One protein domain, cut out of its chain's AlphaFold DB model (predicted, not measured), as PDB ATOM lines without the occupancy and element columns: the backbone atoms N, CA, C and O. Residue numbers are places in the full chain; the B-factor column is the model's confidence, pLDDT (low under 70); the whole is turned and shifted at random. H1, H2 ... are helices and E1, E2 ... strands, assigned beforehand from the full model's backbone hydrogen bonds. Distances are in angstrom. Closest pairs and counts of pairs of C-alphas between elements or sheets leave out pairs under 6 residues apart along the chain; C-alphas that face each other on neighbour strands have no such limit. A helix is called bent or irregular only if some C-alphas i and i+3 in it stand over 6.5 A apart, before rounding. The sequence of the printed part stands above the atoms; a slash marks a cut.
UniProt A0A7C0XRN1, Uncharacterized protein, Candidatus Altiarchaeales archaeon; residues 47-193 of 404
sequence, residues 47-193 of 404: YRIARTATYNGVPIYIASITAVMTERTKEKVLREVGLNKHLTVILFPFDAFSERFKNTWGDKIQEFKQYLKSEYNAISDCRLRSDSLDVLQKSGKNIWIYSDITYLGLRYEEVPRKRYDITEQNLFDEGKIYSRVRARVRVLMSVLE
ATOM      1  N   TYR A  47     -28.148 -22.795  -4.237       97.00
ATOM      2  CA  TYR A  47     -27.913 -24.211  -4.039       97.00
ATOM      3  C   TYR A  47     -29.160 -24.936  -3.541       97.00
ATOM      4  O   TYR A  47     -30.071 -24.348  -2.955       97.00
ATOM      5  N   ARG A  48     -29.161 -26.256  -3.726       96.69
ATOM      6  CA  ARG A  48     -30.119 -27.196  -3.138       96.69
ATOM      7  C   ARG A  48     -29.350 -28.358  -2.525       96.69
ATOM      8  O   ARG A  48     -28.430 -28.859  -3.158       96.69
ATOM      9  N   ILE A  49     -29.721 -28.767  -1.315       96.69
ATOM     10  CA  ILE A  49     -29.125 -29.902  -0.598       96.69
ATOM     11  C   ILE A  49     -30.218 -30.943  -0.382       96.69
ATOM     12  O   ILE A  49     -31.334 -30.583  -0.014       96.69
ATOM     13  N   ALA A  50     -29.892 -32.217  -0.571       95.31
ATOM     14  CA  ALA A  50     -30.750 -33.332  -0.197       95.31
ATOM     15  C   ALA A  50     -29.941 -34.390   0.560       95.31
ATOM     16  O   ALA A  50     -28.792 -34.673   0.213       95.31
ATOM     17  N   ARG A  51     -30.556 -35.002   1.575       93.56
ATOM     18  CA  ARG A  51     -30.092 -36.287   2.114       93.56
ATOM     19  C   ARG A  51     -30.455 -37.354   1.091       93.56
ATOM     20  O   ARG A  51     -31.618 -37.452   0.706       93.56
ATOM     21  N   THR A  52     -29.471 -38.115   0.640       90.00
ATOM     22  CA  THR A  52     -29.658 -39.109  -0.429       90.00
ATOM     23  C   THR A  52     -29.626 -40.536   0.101       90.00
ATOM     24  O   THR A  52     -30.347 -41.390  -0.398       90.00
ATOM     25  N   ALA A  53     -28.853 -40.781   1.156       87.88
ATOM     26  CA  ALA A  53     -28.771 -42.084   1.793       87.88
ATOM     27  C   ALA A  53     -28.333 -41.946   3.252       87.88
ATOM     28  O   ALA A  53     -27.973 -40.863   3.726       87.88
ATOM     29  N   THR A  54     -28.370 -43.067   3.961       88.50
ATOM     30  CA  THR A  54     -27.761 -43.213   5.283       88.50
ATOM     31  C   THR A  54     -26.926 -44.466   5.258       88.50
ATOM     32  O   THR A  54     -27.390 -45.501   4.785       88.50
ATOM     33  N   TYR A  55     -25.714 -44.374   5.775       86.44
ATOM     34  CA  TYR A  55     -24.765 -45.459   5.722       86.44
ATOM     35  C   TYR A  55     -24.189 -45.733   7.102       86.44
ATOM     36  O   TYR A  55     -23.562 -44.861   7.699       86.44
ATOM     37  N   ASN A  56     -24.479 -46.919   7.645       87.06
ATOM     38  CA  ASN A  56     -24.188 -47.285   9.037       87.06
ATOM     39  C   ASN A  56     -24.606 -46.200  10.047       87.06
ATOM     40  O   ASN A  56     -23.880 -45.921  10.990       87.06
ATOM     41  N   GLY A  57     -25.763 -45.560   9.837       87.81
ATOM     42  CA  GLY A  57     -26.271 -44.483  10.699       87.81
ATOM     43  C   GLY A  57     -25.730 -43.080  10.390       87.81
ATOM     44  O   GLY A  57     -26.174 -42.122  11.012       87.81
ATOM     45  N   VAL A  58     -24.828 -42.930   9.415       92.31
ATOM     46  CA  VAL A  58     -24.241 -41.638   9.020       92.31
ATOM     47  C   VAL A  58     -24.894 -41.139   7.724       92.31
ATOM     48  O   VAL A  58     -24.882 -41.856   6.720       92.31
ATOM     49  N   PRO A  59     -25.495 -39.939   7.694       93.19
ATOM     50  CA  PRO A  59     -26.171 -39.438   6.502       93.19
ATOM     51  C   PRO A  59     -25.189 -39.017   5.396       93.19
ATOM     52  O   PRO A  59     -24.223 -38.295   5.643       93.19
ATOM     53  N   ILE A  60     -25.491 -39.415   4.157       93.19
ATOM     54  CA  ILE A  60     -24.836 -38.919   2.938       93.19
ATOM     55  C   ILE A  60     -25.701 -37.801   2.364       93.19
ATOM     56  O   ILE A  60     -26.917 -37.963   2.184       93.19
ATOM     57  N   TYR A  61     -25.070 -36.676   2.041       95.94
ATOM     58  CA  TYR A  61     -25.730 -35.544   1.406       95.94
ATOM     59  C   TYR A  61     -25.212 -35.331  -0.009       95.94
ATOM     60  O   TYR A  61     -24.045 -35.563  -0.311       95.94
ATOM     61  N   ILE A  62     -26.092 -34.834  -0.868       96.50
ATOM     62  CA  ILE A  62     -25.742 -34.347  -2.196       96.50
ATOM     63  C   ILE A  62     -26.250 -32.915  -2.352       96.50
ATOM     64  O   ILE A  62     -27.334 -32.566  -1.872       96.50
ATOM     65  N   ALA A  63     -25.464 -32.077  -3.015       97.62
ATOM     66  CA  ALA A  63     -25.809 -30.697  -3.294       97.62
ATOM     67  C   ALA A  63     -25.699 -30.380  -4.785       97.62
ATOM     68  O   ALA A  63     -24.759 -30.792  -5.456       97.62
ATOM     69  N   SER A  64     -26.653 -29.599  -5.279       97.69
ATOM     70  CA  SER A  64     -26.598 -28.921  -6.574       97.69
ATOM     71  C   SER A  64     -26.267 -27.458  -6.309       97.69
ATOM     72  O   SER A  64     -27.021 -26.808  -5.585       97.69
ATOM     73  N   ILE A  65     -25.183 -26.937  -6.882       97.75
ATOM     74  CA  ILE A  65     -24.705 -25.563  -6.657       97.75
ATOM     75  C   ILE A  65     -24.498 -24.867  -7.998       97.75
ATOM     76  O   ILE A  65     -23.887 -25.418  -8.913       97.75
ATOM     77  N   THR A  66     -24.980 -23.634  -8.104       96.69
ATOM     78  CA  THR A  66     -24.840 -22.800  -9.300       96.69
ATOM     79  C   THR A  66     -24.581 -21.360  -8.900       96.69
ATOM     80  O   THR A  66     -25.202 -20.874  -7.959       96.69
ATOM     81  N   ALA A  67     -23.737 -20.661  -9.651       95.00
ATOM     82  CA  ALA A  67     -23.611 -19.212  -9.565       95.00
ATOM     83  C   ALA A  67     -23.660 -18.607 -10.961       95.00
ATOM     84  O   ALA A  67     -23.085 -19.158 -11.908       95.00
ATOM     85  N   VAL A  68     -24.360 -17.487 -11.082       95.50
ATOM     86  CA  VAL A  68     -24.614 -16.812 -12.352       95.50
ATOM     87  C   VAL A  68     -24.160 -15.369 -12.254       95.50
ATOM     88  O   VAL A  68     -24.293 -14.728 -11.215       95.50
ATOM     89  N   MET A  69     -23.638 -14.863 -13.368       95.50
ATOM     90  CA  MET A  69     -23.393 -13.447 -13.556       95.50
ATOM     91  C   MET A  69     -24.271 -12.925 -14.689       95.50
ATOM     92  O   MET A  69     -24.420 -13.570 -15.726       95.50
ATOM     93  N   THR A  70     -24.859 -11.752 -14.511       96.44
ATOM     94  CA  THR A  70     -25.563 -11.046 -15.584       96.44
ATOM     95  C   THR A  70     -24.894  -9.708 -15.863       96.44
ATOM     96  O   THR A  70     -24.369  -9.066 -14.957       96.44
ATOM     97  N   GLU A  71     -24.873  -9.299 -17.130       95.25
ATOM     98  CA  GLU A  71     -24.418  -7.997 -17.616       95.25
ATOM     99  C   GLU A  71     -25.633  -7.211 -18.126       95.25
ATOM    100  O   GLU A  71     -26.423  -7.697 -18.940       95.25
ATOM    101  N   ARG A  72     -25.762  -5.969 -17.669       93.31
ATOM    102  CA  ARG A  72     -26.700  -4.977 -18.178       93.31
ATOM    103  C   ARG A  72     -26.209  -4.447 -19.518       93.31
ATOM    104  O   ARG A  72     -25.136  -3.844 -19.614       93.31
ATOM    105  N   THR A  73     -27.021  -4.637 -20.549       88.81
ATOM    106  CA  THR A  73     -26.767  -4.106 -21.890       88.81
ATOM    107  C   THR A  73     -27.119  -2.620 -21.983       88.81
ATOM    108  O   THR A  73     -27.692  -2.032 -21.061       88.81
ATOM    109  N   LYS A  74     -26.796  -1.988 -23.119       84.50
ATOM    110  CA  LYS A  74     -27.144  -0.581 -23.383       84.50
ATOM    111  C   LYS A  74     -28.659  -0.355 -23.380       84.50
ATOM    112  O   LYS A  74     -29.125   0.686 -22.935       84.50
ATOM    113  N   GLU A  75     -29.417  -1.368 -23.786       86.50
ATOM    114  CA  GLU A  75     -30.882  -1.398 -23.787       86.50
ATOM    115  C   GLU A  75     -31.470  -1.649 -22.384       86.50
ATOM    116  O   GLU A  75     -32.673  -1.845 -22.247       86.50
ATOM    117  N   LYS A  76     -30.634  -1.649 -21.333       83.50
ATOM    118  CA  LYS A  76     -31.001  -1.895 -19.927       83.50
ATOM    119  C   LYS A  76     -31.581  -3.290 -19.656       83.50
ATOM    120  O   LYS A  76     -32.221  -3.501 -18.630       83.50
ATOM    121  N   VAL A  77     -31.307  -4.255 -20.533       89.69
ATOM    122  CA  VAL A  77     -31.681  -5.664 -20.355       89.69
ATOM    123  C   VAL A  77     -30.541  -6.412 -19.672       89.69
ATOM    124  O   VAL A  77     -29.372  -6.151 -19.951       89.69
ATOM    125  N   LEU A  78     -30.867  -7.350 -18.783       93.69
ATOM    126  CA  LEU A  78     -29.883  -8.243 -18.175       93.69
ATOM    127  C   LEU A  78     -29.673  -9.460 -19.069       93.69
ATOM    128  O   LEU A  78     -30.628 -10.136 -19.450       93.69
ATOM    129  N   ARG A  79     -28.417  -9.740 -19.407       93.62
ATOM    130  CA  ARG A  79     -28.027 -10.940 -20.147       93.62
ATOM    131  C   ARG A  79     -27.016 -11.722 -19.350       93.62
ATOM    132  O   ARG A  79     -26.097 -11.148 -18.779       93.62
ATOM    133  N   GLU A  80     -27.171 -13.031 -19.342       93.75
ATOM    134  CA  GLU A  80     -26.192 -13.892 -18.709       93.75
ATOM    135  C   GLU A  80     -24.817 -13.767 -19.377       93.75
ATOM    136  O   GLU A  80     -24.683 -13.791 -20.603       93.75
ATOM    137  N   VAL A  81     -23.795 -13.675 -18.535       92.38
ATOM    138  CA  VAL A  81     -22.381 -13.755 -18.886       92.38
ATOM    139  C   VAL A  81     -21.674 -14.650 -17.861       92.38
ATOM    140  O   VAL A  81     -22.227 -14.964 -16.813       92.38
ATOM    141  N   GLY A  82     -20.438 -15.069 -18.127       87.31
ATOM    142  CA  GLY A  82     -19.646 -15.808 -17.139       87.31
ATOM    143  C   GLY A  82     -19.287 -17.233 -17.553       87.31
ATOM    144  O   GLY A  82     -19.302 -17.575 -18.736       87.31
ATOM    145  N   LEU A  83     -18.929 -18.051 -16.561       86.88
ATOM    146  CA  LEU A  83     -18.392 -19.403 -16.748       86.88
ATOM    147  C   LEU A  83     -19.460 -20.467 -17.022       86.88
ATOM    148  O   LEU A  83     -19.117 -21.523 -17.549       86.88
ATOM    149  N   ASN A  84     -20.718 -20.202 -16.649       88.31
ATOM    150  CA  ASN A  84     -21.853 -21.128 -16.753       88.31
ATOM    151  C   ASN A  84     -21.498 -22.559 -16.290       88.31
ATOM    152  O   ASN A  84     -21.391 -23.490 -17.095       88.31
ATOM    153  N   LYS A  85     -21.263 -22.703 -14.979       93.75
ATOM    154  CA  LYS A  85     -20.891 -23.967 -14.333       93.75
ATOM    155  C   LYS A  85     -21.934 -24.402 -13.315       93.75
ATOM    156  O   LYS A  85     -22.522 -23.578 -12.613       93.75
ATOM    157  N   HIS A  86     -22.104 -25.712 -13.227       95.69
ATOM    158  CA  HIS A  86     -22.937 -26.407 -12.259       95.69
ATOM    159  C   HIS A  86     -22.064 -27.389 -11.480       95.69
ATOM    160  O   HIS A  86     -21.313 -28.157 -12.085       95.69
ATOM    161  N   LEU A  87     -22.145 -27.355 -10.149       97.25
ATOM    162  CA  LEU A  87     -21.484 -28.336  -9.294       97.25
ATOM    163  C   LEU A  87     -22.514 -29.315  -8.738       97.25
ATOM    164  O   LEU A  87     -23.501 -28.907  -8.119       97.25
ATOM    165  N   THR A  88     -22.233 -30.605  -8.895       96.88
ATOM    166  CA  THR A  88     -22.900 -31.678  -8.157       96.88
ATOM    167  C   THR A  88     -21.931 -32.212  -7.116       96.88
ATOM    168  O   THR A  88     -20.905 -32.796  -7.460       96.88
ATOM    169  N   VAL A  89     -22.225 -31.976  -5.843       97.06
ATOM    170  CA  VAL A  89     -21.296 -32.225  -4.737       97.06
ATOM    171  C   VAL A  89     -21.837 -33.331  -3.850       97.06
ATOM    172  O   VAL A  89     -22.936 -33.200  -3.324       97.06
ATOM    173  N   ILE A  90     -21.064 -34.389  -3.648       96.00
ATOM    174  CA  ILE A  90     -21.332 -35.451  -2.678       96.00
ATOM    175  C   ILE A  90     -20.573 -35.100  -1.400       96.00
ATOM    176  O   ILE A  90     -19.355 -34.927  -1.435       96.00
ATOM    177  N   LEU A  91     -21.291 -34.965  -0.287       96.00
ATOM    178  CA  LEU A  91     -20.751 -34.541   1.000       96.00
ATOM    179  C   LEU A  91     -20.916 -35.656   2.030       96.00
ATOM    180  O   LEU A  91     -22.038 -36.066   2.345       96.00
ATOM    181  N   PHE A  92     -19.789 -36.124   2.558       94.81
ATOM    182  CA  PHE A  92     -19.730 -37.182   3.561       94.81
ATOM    183  C   PHE A  92     -18.429 -37.064   4.374       94.81
ATOM    184  O   PHE A  92     -17.415 -36.661   3.804       94.81
ATOM    185  N   PRO A  93     -18.418 -37.360   5.688       94.19
ATOM    186  CA  PRO A  93     -17.193 -37.353   6.491       94.19
ATOM    187  C   PRO A  93     -16.362 -38.618   6.213       94.19
ATOM    188  O   PRO A  93     -16.298 -39.522   7.041       94.19
ATOM    189  N   PHE A  94     -15.785 -38.718   5.011       91.69
ATOM    190  CA  PHE A  94     -15.122 -39.927   4.512       91.69
ATOM    191  C   PHE A  94     -14.002 -40.408   5.437       91.69
ATOM    192  O   PHE A  94     -13.950 -41.601   5.747       91.69
ATOM    193  N   ASP A  95     -13.125 -39.509   5.880       89.62
ATOM    194  CA  ASP A  95     -11.981 -39.880   6.707       89.62
ATOM    195  C   ASP A  95     -12.413 -40.219   8.149       89.62
ATOM    196  O   ASP A  95     -12.036 -41.283   8.639       89.62
ATOM    197  N   ALA A  96     -13.290 -39.438   8.800       90.88
ATOM    198  CA  ALA A  96     -13.811 -39.798  10.134       90.88
ATOM    199  C   ALA A  96     -14.626 -41.105  10.120       90.88
ATOM    200  O   ALA A  96     -14.567 -41.895  11.066       90.88
ATOM    201  N   PHE A  97     -15.363 -41.365   9.036       91.50
ATOM    202  CA  PHE A  97     -16.050 -42.636   8.832       91.50
ATOM    203  C   PHE A  97     -15.053 -43.787   8.682       91.50
ATOM    204  O   PHE A  97     -15.161 -44.794   9.380       91.50
ATOM    205  N   SER A  98     -14.045 -43.624   7.822       88.81
ATOM    206  CA  SER A  98     -12.991 -44.626   7.628       88.81
ATOM    207  C   SER A  98     -12.251 -44.912   8.933       88.81
ATOM    208  O   SER A  98     -11.936 -46.064   9.208       88.81
ATOM    209  N   GLU A  99     -12.019 -43.895   9.767       87.19
ATOM    210  CA  GLU A  99     -11.352 -44.039  11.059       87.19
ATOM    211  C   GLU A  99     -12.173 -44.826  12.085       87.19
ATOM    212  O   GLU A  99     -11.625 -45.695  12.767       87.19
ATOM    213  N   ARG A 100     -13.482 -44.575  12.159       87.75
ATOM    214  CA  ARG A 100     -14.399 -45.317  13.034       87.75
ATOM    215  C   ARG A 100     -14.509 -46.792  12.638       87.75
ATOM    216  O   ARG A 100     -14.746 -47.652  13.483       87.75
ATOM    217  N   PHE A 101     -14.354 -47.076  11.347       85.19
ATOM    218  CA  PHE A 101     -14.682 -48.354  10.722       85.19
ATOM    219  C   PHE A 101     -13.481 -49.017  10.011       85.19
ATOM    220  O   PHE A 101     -13.666 -49.811   9.079       85.19
ATOM    221  N   LYS A 102     -12.250 -48.715  10.465       75.69
ATOM    222  CA  LYS A 102     -10.963 -49.061   9.815       75.69
ATOM    223  C   LYS A 102     -10.860 -50.501   9.317       75.69
ATOM    224  O   LYS A 102     -10.350 -50.720   8.228       75.69
ATOM    225  N   ASN A 103     -11.374 -51.465  10.076       69.06
ATOM    226  CA  ASN A 103     -11.203 -52.892   9.784       69.06
ATOM    227  C   ASN A 103     -12.182 -53.450   8.739       69.06
ATOM    228  O   ASN A 103     -12.130 -54.639   8.439       69.06
ATOM    229  N   THR A 104     -13.126 -52.653   8.230       70.56
ATOM    230  CA  THR A 104     -14.213 -53.187   7.385       70.56
ATOM    231  C   THR A 104     -14.581 -52.280   6.213       70.56
ATOM    232  O   THR A 104     -15.103 -52.769   5.214       70.56
ATOM    233  N   TRP A 105     -14.318 -50.973   6.308       72.38
ATOM    234  CA  TRP A 105     -14.877 -50.011   5.353       72.38
ATOM    235  C   TRP A 105     -13.867 -49.019   4.760       72.38
ATOM    236  O   TRP A 105     -14.238 -48.267   3.863       72.38
ATOM    237  N   GLY A 106     -12.599 -49.031   5.191       73.00
ATOM    238  CA  GLY A 106     -11.561 -48.156   4.624       73.00
ATOM    239  C   GLY A 106     -11.368 -48.361   3.115       73.00
ATOM    240  O   GLY A 106     -11.387 -47.393   2.355       73.00
ATOM    241  N   ASP A 107     -11.282 -49.622   2.678       79.31
ATOM    242  CA  ASP A 107     -11.115 -49.973   1.262       79.31
ATOM    243  C   ASP A 107     -12.340 -49.575   0.429       79.31
ATOM    244  O   ASP A 107     -12.199 -48.966  -0.628       79.31
ATOM    245  N   LYS A 108     -13.551 -49.780   0.957       83.44
ATOM    246  CA  LYS A 108     -14.809 -49.420   0.280       83.44
ATOM    247  C   LYS A 108     -14.976 -47.916   0.070       83.44
ATOM    248  O   LYS A 108     -15.456 -47.487  -0.973       83.44
ATOM    249  N   ILE A 109     -14.523 -47.086   1.013       84.94
ATOM    250  CA  ILE A 109     -14.493 -45.630   0.809       84.94
ATOM    251  C   ILE A 109     -13.550 -45.253  -0.342       84.94
ATOM    252  O   ILE A 109     -13.861 -44.350  -1.124       84.94
ATOM    253  N   GLN A 110     -12.404 -45.928  -0.469       85.81
ATOM    254  CA  GLN A 110     -11.484 -45.687  -1.581       85.81
ATOM    255  C   GLN A 110     -12.058 -46.188  -2.907       85.81
ATOM    256  O   GLN A 110     -12.005 -45.446  -3.889       85.81
ATOM    257  N   GLU A 111     -12.665 -47.375  -2.931       88.44
ATOM    258  CA  GLU A 111     -13.397 -47.905  -4.087       88.44
ATOM    259  C   GLU A 111     -14.499 -46.939  -4.530       88.44
ATOM    260  O   GLU A 111     -14.588 -46.602  -5.708       88.44
ATOM    261  N   PHE A 112     -15.267 -46.384  -3.592       88.12
ATOM    262  CA  PHE A 112     -16.287 -45.388  -3.898       88.12
ATOM    263  C   PHE A 112     -15.693 -44.103  -4.488       88.12
ATOM    264  O   PHE A 112     -16.166 -43.610  -5.513       88.12
ATOM    265  N   LYS A 113     -14.614 -43.561  -3.902       89.25
ATOM    266  CA  LYS A 113     -13.908 -42.391  -4.460       89.25
ATOM    267  C   LYS A 113     -13.364 -42.687  -5.869       89.25
ATOM    268  O   LYS A 113     -13.387 -41.804  -6.726       89.25
ATOM    269  N   GLN A 114     -12.886 -43.906  -6.133       91.31
ATOM    270  CA  GLN A 114     -12.422 -44.341  -7.457       91.31
ATOM    271  C   GLN A 114     -13.577 -44.510  -8.454       91.31
ATOM    272  O   GLN A 114     -13.454 -44.081  -9.603       91.31
ATOM    273  N   TYR A 115     -14.713 -45.049  -8.017       91.69
ATOM    274  CA  TYR A 115     -15.939 -45.114  -8.808       91.69
ATOM    275  C   TYR A 115     -16.399 -43.712  -9.221       91.69
ATOM    276  O   TYR A 115     -16.607 -43.450 -10.400       91.69
ATOM    277  N   LEU A 116     -16.438 -42.757  -8.286       91.88
ATOM    278  CA  LEU A 116     -16.785 -41.368  -8.604       91.88
ATOM    279  C   LEU A 116     -15.832 -40.736  -9.631       91.88
ATOM    280  O   LEU A 116     -16.265 -39.992 -10.512       91.88
ATOM    281  N   LYS A 117     -14.532 -41.031  -9.542       92.75
ATOM    282  CA  LYS A 117     -13.535 -40.551 -10.511       92.75
ATOM    283  C   LYS A 117     -13.703 -41.187 -11.891       92.75
ATOM    284  O   LYS A 117     -13.557 -40.485 -12.881       92.75
ATOM    285  N   SER A 118     -13.988 -42.484 -11.961       92.50
ATOM    286  CA  SER A 118     -14.104 -43.213 -13.231       92.50
ATOM    287  C   SER A 118     -15.426 -42.942 -13.946       92.50
ATOM    288  O   SER A 118     -15.413 -42.609 -15.127       92.50
ATOM    289  N   GLU A 119     -16.547 -43.006 -13.230       91.31
ATOM    290  CA  GLU A 119     -17.889 -42.854 -13.804       91.31
ATOM    291  C   GLU A 119     -18.245 -41.386 -14.071       91.31
ATOM    292  O   GLU A 119     -18.835 -41.044 -15.094       91.31
ATOM    293  N   TYR A 120     -17.873 -40.489 -13.152       90.31
ATOM    294  CA  TYR A 120     -18.330 -39.096 -13.171       90.31
ATOM    295  C   TYR A 120     -17.219 -38.074 -13.420       90.31
ATOM    296  O   TYR A 120     -17.492 -36.870 -13.419       90.31
ATOM    297  N   ASN A 121     -15.970 -38.519 -13.609       92.50
ATOM    298  CA  ASN A 121     -14.792 -37.646 -13.643       92.50
ATOM    299  C   ASN A 121     -14.751 -36.693 -12.429       92.50
ATOM    300  O   ASN A 121     -14.436 -35.505 -12.552       92.50
ATOM    301  N   ALA A 122     -15.158 -37.198 -11.257       93.94
ATOM    302  CA  ALA A 122     -15.299 -36.381 -10.063       93.94
ATOM    303  C   ALA A 122     -13.939 -35.918  -9.527       93.94
ATOM    304  O   ALA A 122     -12.964 -36.673  -9.490       93.94
ATOM    305  N   ILE A 123     -13.891 -34.680  -9.040       93.19
ATOM    306  CA  ILE A 123     -12.706 -34.096  -8.406       93.19
ATOM    307  C   ILE A 123     -12.908 -33.935  -6.895       93.19
ATOM    308  O   ILE A 123     -14.029 -33.791  -6.419       93.19
ATOM    309  N   SER A 124     -11.809 -33.926  -6.138       91.75
ATOM    310  CA  SER A 124     -11.832 -33.481  -4.739       91.75
ATOM    311  C   SER A 124     -12.119 -31.980  -4.679       91.75
ATOM    312  O   SER A 124     -11.608 -31.219  -5.508       91.75
ATOM    313  N   ASP A 125     -12.894 -31.535  -3.692       90.56
ATOM    314  CA  ASP A 125     -13.139 -30.109  -3.449       90.56
ATOM    315  C   ASP A 125     -11.856 -29.322  -3.131       90.56
ATOM    316  O   ASP A 125     -11.769 -28.138  -3.470       90.56
ATOM    317  N   CYS A 126     -10.819 -29.988  -2.612       86.44
ATOM    318  CA  CYS A 126      -9.476 -29.428  -2.446       86.44
ATOM    319  C   CYS A 126      -8.899 -28.862  -3.752       86.44
ATOM    320  O   CYS A 126      -8.182 -27.862  -3.738       86.44
ATOM    321  N   ARG A 127      -9.253 -29.428  -4.917       86.06
ATOM    322  CA  ARG A 127      -8.758 -28.930  -6.213       86.06
ATOM    323  C   ARG A 127      -9.246 -27.524  -6.540       86.06
ATOM    324  O   ARG A 127      -8.541 -26.787  -7.221       86.06
ATOM    325  N   LEU A 128     -10.408 -27.126  -6.026       83.94
ATOM    326  CA  LEU A 128     -10.953 -25.786  -6.240       83.94
ATOM    327  C   LEU A 128     -10.266 -24.715  -5.386       83.94
ATOM    328  O   LEU A 128     -10.599 -23.539  -5.488       83.94
ATOM    329  N   ARG A 129      -9.306 -25.088  -4.538       73.62
ATOM    330  CA  ARG A 129      -8.642 -24.150  -3.638       73.62
ATOM    331  C   ARG A 129      -7.536 -23.326  -4.301       73.62
ATOM    332  O   ARG A 129      -7.298 -22.200  -3.871       73.62
ATOM    333  N   SER A 130      -6.822 -23.894  -5.271       62.19
ATOM    334  CA  SER A 130      -5.552 -23.345  -5.767       62.19
ATOM    335  C   SER A 130      -5.732 -22.355  -6.922       62.19
ATOM    336  O   SER A 130      -5.337 -21.201  -6.787       62.19
ATOM    337  N   ASP A 131      -6.357 -22.782  -8.017       69.50
ATOM    338  CA  ASP A 131      -6.812 -21.920  -9.114       69.50
ATOM    339  C   ASP A 131      -8.200 -22.382  -9.560       69.50
ATOM    340  O   ASP A 131      -8.371 -23.121 -10.532       69.50
ATOM    341  N   SER A 132      -9.206 -21.995  -8.772       78.75
ATOM    342  CA  SER A 132     -10.597 -22.362  -9.032       78.75
ATOM    343  C   SER A 132     -11.014 -22.004 -10.454       78.75
ATOM    344  O   SER A 132     -11.695 -22.796 -11.095       78.75
ATOM    345  N   LEU A 133     -10.586 -20.847 -10.971       84.00
ATOM    346  CA  LEU A 133     -10.937 -20.417 -12.316       84.00
ATOM    347  C   LEU A 133     -10.363 -21.366 -13.372       84.00
ATOM    348  O   LEU A 133     -11.129 -21.834 -14.212       84.00
ATOM    349  N   ASP A 134      -9.069 -21.681 -13.314       85.12
ATOM    350  CA  ASP A 134      -8.427 -22.586 -14.279       85.12
ATOM    351  C   ASP A 134      -9.064 -23.984 -14.258       85.12
ATOM    352  O   ASP A 134      -9.443 -24.522 -15.304       85.12
ATOM    353  N   VAL A 135      -9.281 -24.540 -13.059       87.06
ATOM    354  CA  VAL A 135      -9.948 -25.840 -12.887       87.06
ATOM    355  C   VAL A 135     -11.350 -25.809 -13.492       87.06
ATOM    356  O   VAL A 135     -11.718 -26.703 -14.259       87.06
ATOM    357  N   LEU A 136     -12.138 -24.776 -13.191       90.44
ATOM    358  CA  LEU A 136     -13.500 -24.639 -13.701       90.44
ATOM    359  C   LEU A 136     -13.515 -24.431 -15.222       90.44
ATOM    360  O   LEU A 136     -14.350 -25.028 -15.901       90.44
ATOM    361  N   GLN A 137     -12.605 -23.634 -15.783       88.88
ATOM    362  CA  GLN A 137     -12.516 -23.387 -17.227       88.88
ATOM    363  C   GLN A 137     -12.171 -24.650 -18.016       88.88
ATOM    364  O   GLN A 137     -12.797 -24.898 -19.045       88.88
ATOM    365  N   LYS A 138     -11.231 -25.463 -17.518       89.62
ATOM    366  CA  LYS A 138     -10.834 -26.740 -18.135       89.62
ATOM    367  C   LYS A 138     -11.876 -27.846 -17.962       89.62
ATOM    368  O   LYS A 138     -11.864 -28.822 -18.707       89.62
ATOM    369  N   SER A 139     -12.773 -27.703 -16.990       89.75
ATOM    370  CA  SER A 139     -13.838 -28.671 -16.724       89.75
ATOM    371  C   SER A 139     -15.038 -28.502 -17.662       89.75
ATOM    372  O   SER A 139     -15.250 -27.446 -18.262       89.75
ATOM    373  N   GLY A 140     -15.889 -29.529 -17.737       89.81
ATOM    374  CA  GLY A 140     -17.192 -29.459 -18.408       89.81
ATOM    375  C   GLY A 140     -18.164 -28.460 -17.757       89.81
ATOM    376  O   GLY A 140     -17.813 -27.726 -16.831       89.81
ATOM    377  N   LYS A 141     -19.406 -28.398 -18.257       91.62
ATOM    378  CA  LYS A 141     -20.461 -27.549 -17.663       91.62
ATOM    379  C   LYS A 141     -20.929 -28.076 -16.305       91.62
ATOM    380  O   LYS A 141     -21.079 -27.292 -15.376       91.62
ATOM    381  N   ASN A 142     -21.119 -29.391 -16.213       93.38
ATOM    382  CA  ASN A 142     -21.482 -30.089 -14.984       93.38
ATOM    383  C   ASN A 142     -20.220 -30.714 -14.397       93.38
ATOM    384  O   ASN A 142     -19.518 -31.447 -15.094       93.38
ATOM    385  N   ILE A 143     -19.932 -30.409 -13.138       95.38
ATOM    386  CA  ILE A 143     -18.712 -30.832 -12.458       95.38
ATOM    387  C   ILE A 143     -19.115 -31.623 -11.226       95.38
ATOM    388  O   ILE A 143     -19.852 -31.129 -10.370       95.38
ATOM    389  N   TRP A 144     -18.619 -32.851 -11.140       95.94
ATOM    390  CA  TRP A 144     -18.829 -33.707  -9.985       95.94
ATOM    391  C   TRP A 144     -17.724 -33.497  -8.963       95.94
ATOM    392  O   TRP A 144     -16.541 -33.447  -9.304       95.94
ATOM    393  N   ILE A 145     -18.120 -33.358  -7.704       95.38
ATOM    394  CA  ILE A 145     -17.212 -33.128  -6.590       95.38
ATOM    395  C   ILE A 145     -17.537 -34.123  -5.491       95.38
ATOM    396  O   ILE A 145     -18.698 -34.262  -5.113       95.38
ATOM    397  N   TYR A 146     -16.522 -34.777  -4.940       94.12
ATOM    398  CA  TYR A 146     -16.641 -35.402  -3.628       94.12
ATOM    399  C   TYR A 146     -15.937 -34.512  -2.606       94.12
ATOM    400  O   TYR A 146     -14.848 -33.995  -2.854       94.12
ATOM    401  N   SER A 147     -16.599 -34.286  -1.479       94.06
ATOM    402  CA  SER A 147     -16.164 -33.355  -0.447       94.06
ATOM    403  C   SER A 147     -16.137 -34.073   0.891       94.06
ATOM    404  O   SER A 147     -17.172 -34.554   1.364       94.06
ATOM    405  N   ASP A 148     -14.944 -34.156   1.481       92.81
ATOM    406  CA  ASP A 148     -14.781 -34.701   2.819       92.81
ATOM    407  C   ASP A 148     -15.051 -33.633   3.882       92.81
ATOM    408  O   ASP A 148     -14.236 -32.743   4.136       92.81
ATOM    409  N   ILE A 149     -16.217 -33.736   4.523       93.19
ATOM    410  CA  ILE A 149     -16.646 -32.802   5.574       93.19
ATOM    411  C   ILE A 149     -16.064 -33.123   6.959       93.19
ATOM    412  O   ILE A 149     -16.398 -32.432   7.927       93.19
ATOM    413  N   THR A 150     -15.184 -34.130   7.054       92.38
ATOM    414  CA  THR A 150     -14.353 -34.400   8.241       92.38
ATOM    415  C   THR A 150     -13.596 -33.148   8.676       92.38
ATOM    416  O   THR A 150     -13.513 -32.828   9.866       92.38
ATOM    417  N   TYR A 151     -13.091 -32.403   7.695       88.19
ATOM    418  CA  TYR A 151     -12.157 -31.309   7.901       88.19
ATOM    419  C   TYR A 151     -12.804 -29.939   7.760       88.19
ATOM    420  O   TYR A 151     -13.776 -29.760   7.020       88.19
ATOM    421  N   LEU A 152     -12.211 -28.946   8.421       82.88
ATOM    422  CA  LEU A 152     -12.430 -27.542   8.087       82.88
ATOM    423  C   LEU A 152     -11.647 -27.173   6.817       82.88
ATOM    424  O   LEU A 152     -10.546 -27.670   6.568       82.88
ATOM    425  N   GLY A 153     -12.221 -26.286   6.010       78.38
ATOM    426  CA  GLY A 153     -11.595 -25.726   4.818       78.38
ATOM    427  C   GLY A 153     -11.389 -26.714   3.667       78.38
ATOM    428  O   GLY A 153     -11.687 -27.903   3.742       78.38
ATOM    429  N   LEU A 154     -10.840 -26.194   2.567       80.12
ATOM    430  CA  LEU A 154     -10.527 -26.953   1.344       80.12
ATOM    431  C   LEU A 154      -9.030 -27.322   1.242       80.12
ATOM    432  O   LEU A 154      -8.513 -27.461   0.140       80.12
ATOM    433  N   ARG A 155      -8.289 -27.357   2.360       73.44
ATOM    434  CA  ARG A 155      -6.819 -27.562   2.367       73.44
ATOM    435  C   ARG A 155      -6.380 -28.894   2.966       73.44
ATOM    436  O   ARG A 155      -5.187 -29.154   3.053       73.44
ATOM    437  N   TYR A 156      -7.306 -29.732   3.410       72.44
ATOM    438  CA  TYR A 156      -6.998 -30.894   4.246       72.44
ATOM    439  C   TYR A 156      -6.133 -31.975   3.569       72.44
ATOM    440  O   TYR A 156      -5.574 -32.818   4.267       72.44
ATOM    441  N   GLU A 157      -5.984 -31.938   2.241       73.75
ATOM    442  CA  GLU A 157      -5.035 -32.776   1.489       73.75
ATOM    443  C   GLU A 157      -3.605 -32.189   1.445       73.75
ATOM    444  O   GLU A 157      -2.651 -32.924   1.216       73.75
ATOM    445  N   GLU A 158      -3.440 -30.881   1.677       68.06
ATOM    446  CA  GLU A 158      -2.167 -30.149   1.552       68.06
ATOM    447  C   GLU A 158      -1.486 -29.876   2.907       68.06
ATOM    448  O   GLU A 158      -0.279 -29.629   2.944       68.06
ATOM    449  N   VAL A 159      -2.229 -29.875   4.026       67.38
ATOM    450  CA  VAL A 159      -1.681 -29.505   5.346       67.38
ATOM    451  C   VAL A 159      -1.344 -30.740   6.193       67.38
ATOM    452  O   VAL A 159      -2.224 -31.567   6.429       67.38
ATOM    453  N   PRO A 160      -0.126 -30.833   6.769       58.28
ATOM    454  CA  PRO A 160       0.248 -31.934   7.665       58.28
ATOM    455  C   PRO A 160      -0.602 -32.006   8.942       58.28
ATOM    456  O   PRO A 160      -0.848 -33.084   9.477       58.28
ATOM    457  N   ARG A 161      -1.056 -30.850   9.449       60.59
ATOM    458  CA  ARG A 161      -1.963 -30.753  10.600       60.59
ATOM    459  C   ARG A 161      -3.382 -30.515  10.108       60.59
ATOM    460  O   ARG A 161      -3.796 -29.371   9.928       60.59
ATOM    461  N   LYS A 162      -4.116 -31.603   9.898       69.25
ATOM    462  CA  LYS A 162      -5.534 -31.548   9.545       69.25
ATOM    463  C   LYS A 162      -6.349 -31.023  10.739       69.25
ATOM    464  O   LYS A 162      -6.187 -31.518  11.854       69.25
ATOM    465  N   ARG A 163      -7.220 -30.031  10.523       70.56
ATOM    466  CA  ARG A 163      -8.185 -29.574  11.538       70.56
ATOM    467  C   ARG A 163      -9.484 -30.362  11.381       70.56
ATOM    468  O   ARG A 163     -10.244 -30.132  10.441       70.56
ATOM    469  N   TYR A 164      -9.693 -31.318  12.279       79.00
ATOM    470  CA  TYR A 164     -10.900 -32.138  12.342       79.00
ATOM    471  C   TYR A 164     -12.031 -31.341  12.992       79.00
ATOM    472  O   TYR A 164     -11.840 -30.764  14.060       79.00
ATOM    473  N   ASP A 165     -13.205 -31.343  12.367       84.19
ATOM    474  CA  ASP A 165     -14.438 -30.855  12.997       84.19
ATOM    475  C   ASP A 165     -15.420 -32.012  13.216       84.19
ATOM    476  O   ASP A 165     -15.981 -32.166  14.306       84.19
ATOM    477  N   ILE A 166     -15.558 -32.904  12.230       89.06
ATOM    478  CA  ILE A 166     -16.201 -34.202  12.456       89.06
ATOM    479  C   ILE A 166     -15.133 -35.207  12.881       89.06
ATOM    480  O   ILE A 166     -14.100 -35.350  12.234       89.06
ATOM    481  N   THR A 167     -15.390 -35.888  13.988       89.12
ATOM    482  CA  THR A 167     -14.553 -36.949  14.548       89.12
ATOM    483  C   THR A 167     -15.393 -38.209  14.703       89.12
ATOM    484  O   THR A 167     -16.621 -38.170  14.615       89.12
ATOM    485  N   GLU A 168     -14.757 -39.340  14.995       86.12
ATOM    486  CA  GLU A 168     -15.467 -40.601  15.233       86.12
ATOM    487  C   GLU A 168     -16.529 -40.516  16.354       86.12
ATOM    488  O   GLU A 168     -17.511 -41.256  16.326       86.12
ATOM    489  N   GLN A 169     -16.363 -39.604  17.324       85.56
ATOM    490  CA  GLN A 169     -17.280 -39.441  18.459       85.56
ATOM    491  C   GLN A 169     -18.554 -38.667  18.096       85.56
ATOM    492  O   GLN A 169     -19.594 -38.897  18.708       85.56
ATOM    493  N   ASN A 170     -18.491 -37.756  17.119       91.12
ATOM    494  CA  ASN A 170     -19.633 -36.932  16.695       91.12
ATOM    495  C   ASN A 170     -20.161 -37.307  15.296       91.12
ATOM    496  O   ASN A 170     -21.048 -36.643  14.766       91.12
ATOM    497  N   LEU A 171     -19.664 -38.410  14.728       91.94
ATOM    498  CA  LEU A 171     -20.029 -38.944  13.416       91.94
ATOM    499  C   LEU A 171     -21.525 -39.294  13.275       91.94
ATOM    500  O   LEU A 171     -22.038 -39.367  12.164       91.94
ATOM    501  N   PHE A 172     -22.237 -39.505  14.383       92.75
ATOM    502  CA  PHE A 172     -23.677 -39.804  14.387       92.75
ATOM    503  C   PHE A 172     -24.546 -38.594  14.745       92.75
ATOM    504  O   PHE A 172     -25.771 -38.700  14.781       92.75
ATOM    505  N   ASP A 173     -23.936 -37.435  15.001       93.88
ATOM    506  CA  ASP A 173     -24.668 -36.190  15.205       93.88
ATOM    507  C   ASP A 173     -25.129 -35.646  13.845       93.88
ATOM    508  O   ASP A 173     -24.414 -34.910  13.154       93.88
ATOM    509  N   GLU A 174     -26.345 -36.026  13.440       92.00
ATOM    510  CA  GLU A 174     -26.936 -35.577  12.175       92.00
ATOM    511  C   GLU A 174     -27.030 -34.045  12.087       92.00
ATOM    512  O   GLU A 174     -26.862 -33.479  11.003       92.00
ATOM    513  N   GLY A 175     -27.268 -33.369  13.216       93.00
ATOM    514  CA  GLY A 175     -27.355 -31.913  13.288       93.00
ATOM    515  C   GLY A 175     -26.009 -31.262  12.990       93.00
ATOM    516  O   GLY A 175     -25.932 -30.343  12.164       93.00
ATOM    517  N   LYS A 176     -24.934 -31.783  13.592       91.75
ATOM    518  CA  LYS A 176     -23.569 -31.339  13.302       91.75
ATOM    519  C   LYS A 176     -23.210 -31.611  11.845       91.75
ATOM    520  O   LYS A 176     -22.789 -30.677  11.162       91.75
ATOM    521  N   ILE A 177     -23.451 -32.820  11.331       94.00
ATOM    522  CA  ILE A 177     -23.177 -33.163   9.926       94.00
ATOM    523  C   ILE A 177     -23.908 -32.219   8.976       94.00
ATOM    524  O   ILE A 177     -23.285 -31.643   8.084       94.00
ATOM    525  N   TYR A 178     -25.211 -32.011   9.161       95.00
ATOM    526  CA  TYR A 178     -25.971 -31.138   8.270       95.00
ATOM    527  C   TYR A 178     -25.478 -29.685   8.326       95.00
ATOM    528  O   TYR A 178     -25.402 -29.012   7.293       95.00
ATOM    529  N   SER A 179     -25.076 -29.207   9.509       92.06
ATOM    530  CA  SER A 179     -24.435 -27.897   9.664       92.06
ATOM    531  C   SER A 179     -23.143 -27.794   8.837       92.06
ATOM    532  O   SER A 179     -22.997 -26.841   8.065       92.06
ATOM    533  N   ARG A 180     -22.263 -28.812   8.899       91.00
ATOM    534  CA  ARG A 180     -21.036 -28.898   8.075       91.00
ATOM    535  C   ARG A 180     -21.350 -28.877   6.586       91.00
ATOM    536  O   ARG A 180     -20.769 -28.096   5.839       91.00
ATOM    537  N   VAL A 181     -22.295 -29.712   6.157       94.88
ATOM    538  CA  VAL A 181     -22.722 -29.815   4.757       94.88
ATOM    539  C   VAL A 181     -23.168 -28.450   4.243       94.88
ATOM    540  O   VAL A 181     -22.711 -27.995   3.194       94.88
ATOM    541  N   ARG A 182     -24.017 -27.752   5.003       94.31
ATOM    542  CA  ARG A 182     -24.498 -26.419   4.635       94.31
ATOM    543  C   ARG A 182     -23.360 -25.401   4.552       94.31
ATOM    544  O   ARG A 182     -23.360 -24.577   3.637       94.31
ATOM    545  N   ALA A 183     -22.420 -25.438   5.494       89.06
ATOM    546  CA  ALA A 183     -21.275 -24.536   5.515       89.06
ATOM    547  C   ALA A 183     -20.354 -24.764   4.303       89.06
ATOM    548  O   ALA A 183     -20.058 -23.818   3.568       89.06
ATOM    549  N   ARG A 184     -20.001 -26.024   4.023       91.19
ATOM    550  CA  ARG A 184     -19.184 -26.431   2.871       91.19
ATOM    551  C   ARG A 184     -19.823 -26.055   1.535       91.19
ATOM    552  O   ARG A 184     -19.152 -25.514   0.660       91.19
ATOM    553  N   VAL A 185     -21.130 -26.271   1.387       94.31
ATOM    554  CA  VAL A 185     -21.880 -25.885   0.180       94.31
ATOM    555  C   VAL A 185     -21.848 -24.373  -0.050       94.31
ATOM    556  O   VAL A 185     -21.643 -23.935  -1.180       94.31
ATOM    557  N   ARG A 186     -21.981 -23.557   1.006       89.56
ATOM    558  CA  ARG A 186     -21.842 -22.094   0.892       89.56
ATOM    559  C   ARG A 186     -20.442 -21.678   0.460       89.56
ATOM    560  O   ARG A 186     -20.313 -20.790  -0.372       89.56
ATOM    561  N   VAL A 187     -19.414 -22.337   0.990       86.94
ATOM    562  CA  VAL A 187     -18.026 -22.123   0.567       86.94
ATOM    563  C   VAL A 187     -17.863 -22.394  -0.930       86.94
ATOM    564  O   VAL A 187     -17.372 -21.532  -1.654       86.94
ATOM    565  N   LEU A 188     -18.330 -23.546  -1.414       91.06
ATOM    566  CA  LEU A 188     -18.237 -23.912  -2.831       91.06
ATOM    567  C   LEU A 188     -19.054 -22.982  -3.741       91.06
ATOM    568  O   LEU A 188     -18.621 -22.673  -4.849       91.06
ATOM    569  N   MET A 189     -20.198 -22.486  -3.265       92.31
ATOM    570  CA  MET A 189     -20.971 -21.453  -3.958       92.31
ATOM    571  C   MET A 189     -20.161 -20.161  -4.102       92.31
ATOM    572  O   MET A 189     -20.015 -19.671  -5.218       92.31
ATOM    573  N   SER A 190     -19.549 -19.672  -3.020       87.31
ATOM    574  CA  SER A 190     -18.687 -18.486  -3.072       87.31
ATOM    575  C   SER A 190     -17.482 -18.667  -3.990       87.31
ATOM    576  O   SER A 190     -17.101 -17.723  -4.675       87.31
ATOM    577  N   VAL A 191     -16.920 -19.876  -4.093       87.62
ATOM    578  CA  VAL A 191     -15.874 -20.174  -5.087       87.62
ATOM    579  C   VAL A 191     -16.384 -19.973  -6.521       87.62
ATOM    580  O   VAL A 191     -15.685 -19.360  -7.328       87.62
ATOM    581  N   LEU A 192     -17.591 -20.447  -6.853       91.00
ATOM    582  CA  LEU A 192     -18.179 -20.254  -8.187       91.00
ATOM    583  C   LEU A 192     -18.508 -18.790  -8.483       91.00
ATOM    584  O   LEU A 192     -18.266 -18.312  -9.594       91.00
ATOM    585  N   GLU A 193     -19.099 -18.083  -7.523       91.00
ATOM    586  CA  GLU A 193     -19.451 -16.670  -7.675       91.00
ATOM    587  C   GLU A 193     -18.194 -15.835  -7.939       91.00
ATOM    588  O   GLU A 193     -18.135 -15.021  -8.866       91.00
TER     589      GLU A 193
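AT A GLANCE: This is residues 47 to 193 of the 404 residues of an uncharacterized protein of Candidatus Altiarchaeales archaeon (UniProt A0A7C0XRN1). A strongly twisted five-stranded sheet has the long helix H5 over one face, along E2 and E4, while the far part of the E2 and E3 hairpin reaches away as a narrow arm. Short helices H3 and H4 and the helical hairpin H1 and H2 gather round the E5 edge. The printed part has 147 residues, in the order E1 E2 E3 E4 H1 H2 H3 H4 E5 H5, of mixed class; the branched sheet pairs E1 with E2, E2 with E3 and E2 with E4 antiparallel, and E4 with E5 parallel. It is compact, with a radius of gyration of the C-alphas of 16.8 A, and spans 63 by 30 by 29 A, the arm adding to the length.

HOW THE PARTS SIT: E1, residues 47 to 55, E2, residues 58 to 72, and E3, residues 78 to 81, form a meander, each strand the antiparallel neighbour of the one before; both steps are hairpins. N 50 and O 62 are 2.9 A apart, and N 71 and O 79 2.8 A. E4, residues 86 to 92, lies on the other side of E2 from E1, with N 63 and O 89 2.8 A apart. H1, residues 94 to 100, and H2, residues 102 to 120, touch, opposite ways at a shallow tilt of 13 degrees; the closest C-alphas, of Ser 98 and Gly 106, are 4.9 A apart. H2 only grazes the sheet with residues 112 to 120. H3, residues 125 to 129, and H4, residues 132 to 138, only just touch, only at the corner, with 3 pairs of C-alphas within 8 A, the closest those of Leu 128 and Val 135 at 6.7 A. E5, residues 142 to 148, closes a strand-helix-strand unit, parallel strands with helices between, of E4, H1 to H4 and E5; N 145 and O 88 are 2.9 A apart. H5, residues 174 to 193, is over E2 and E4 at a height over the sheet of 7.8 A, on the same face as H3; its closest C-alpha pair with E2, Ala 67 and Glu 193, is 5.2 A apart. H5 is apart from H1 and H2. Every O i to N i+4 pair is within hydrogen-bond range in H1, H4 and H5, but 12 of 15 in H2 and 0 of 1 in H3, where 2 of 2 O i to N i+3 pairs are.

IN THESE COORDINATES: E1 begins at C-alpha 47 (-27.913, -24.211, -4.039) and is 23.6 A long. E2 is 45.7 A, ending at C-alpha 72 (-26.700, -4.977, -18.178). H2 is 26.1 A and irregular, C-alphas 104 and 107 being 7.6 A apart. H5 is 28.4 A, ending at C-alpha 193 (-19.451, -16.670, -7.675).

THE WHOLE: The C-alphas farthest apart, of Glu 75 and Asn 103, are 64.5 A apart. The printed part has no cut. The link from E5 to H5, residues 149 to 173, is long; the other links are tight. The mean pLDDT of the printed part is 88.3, and residues 103, 130 to 131 and 158 to 162 are under 70.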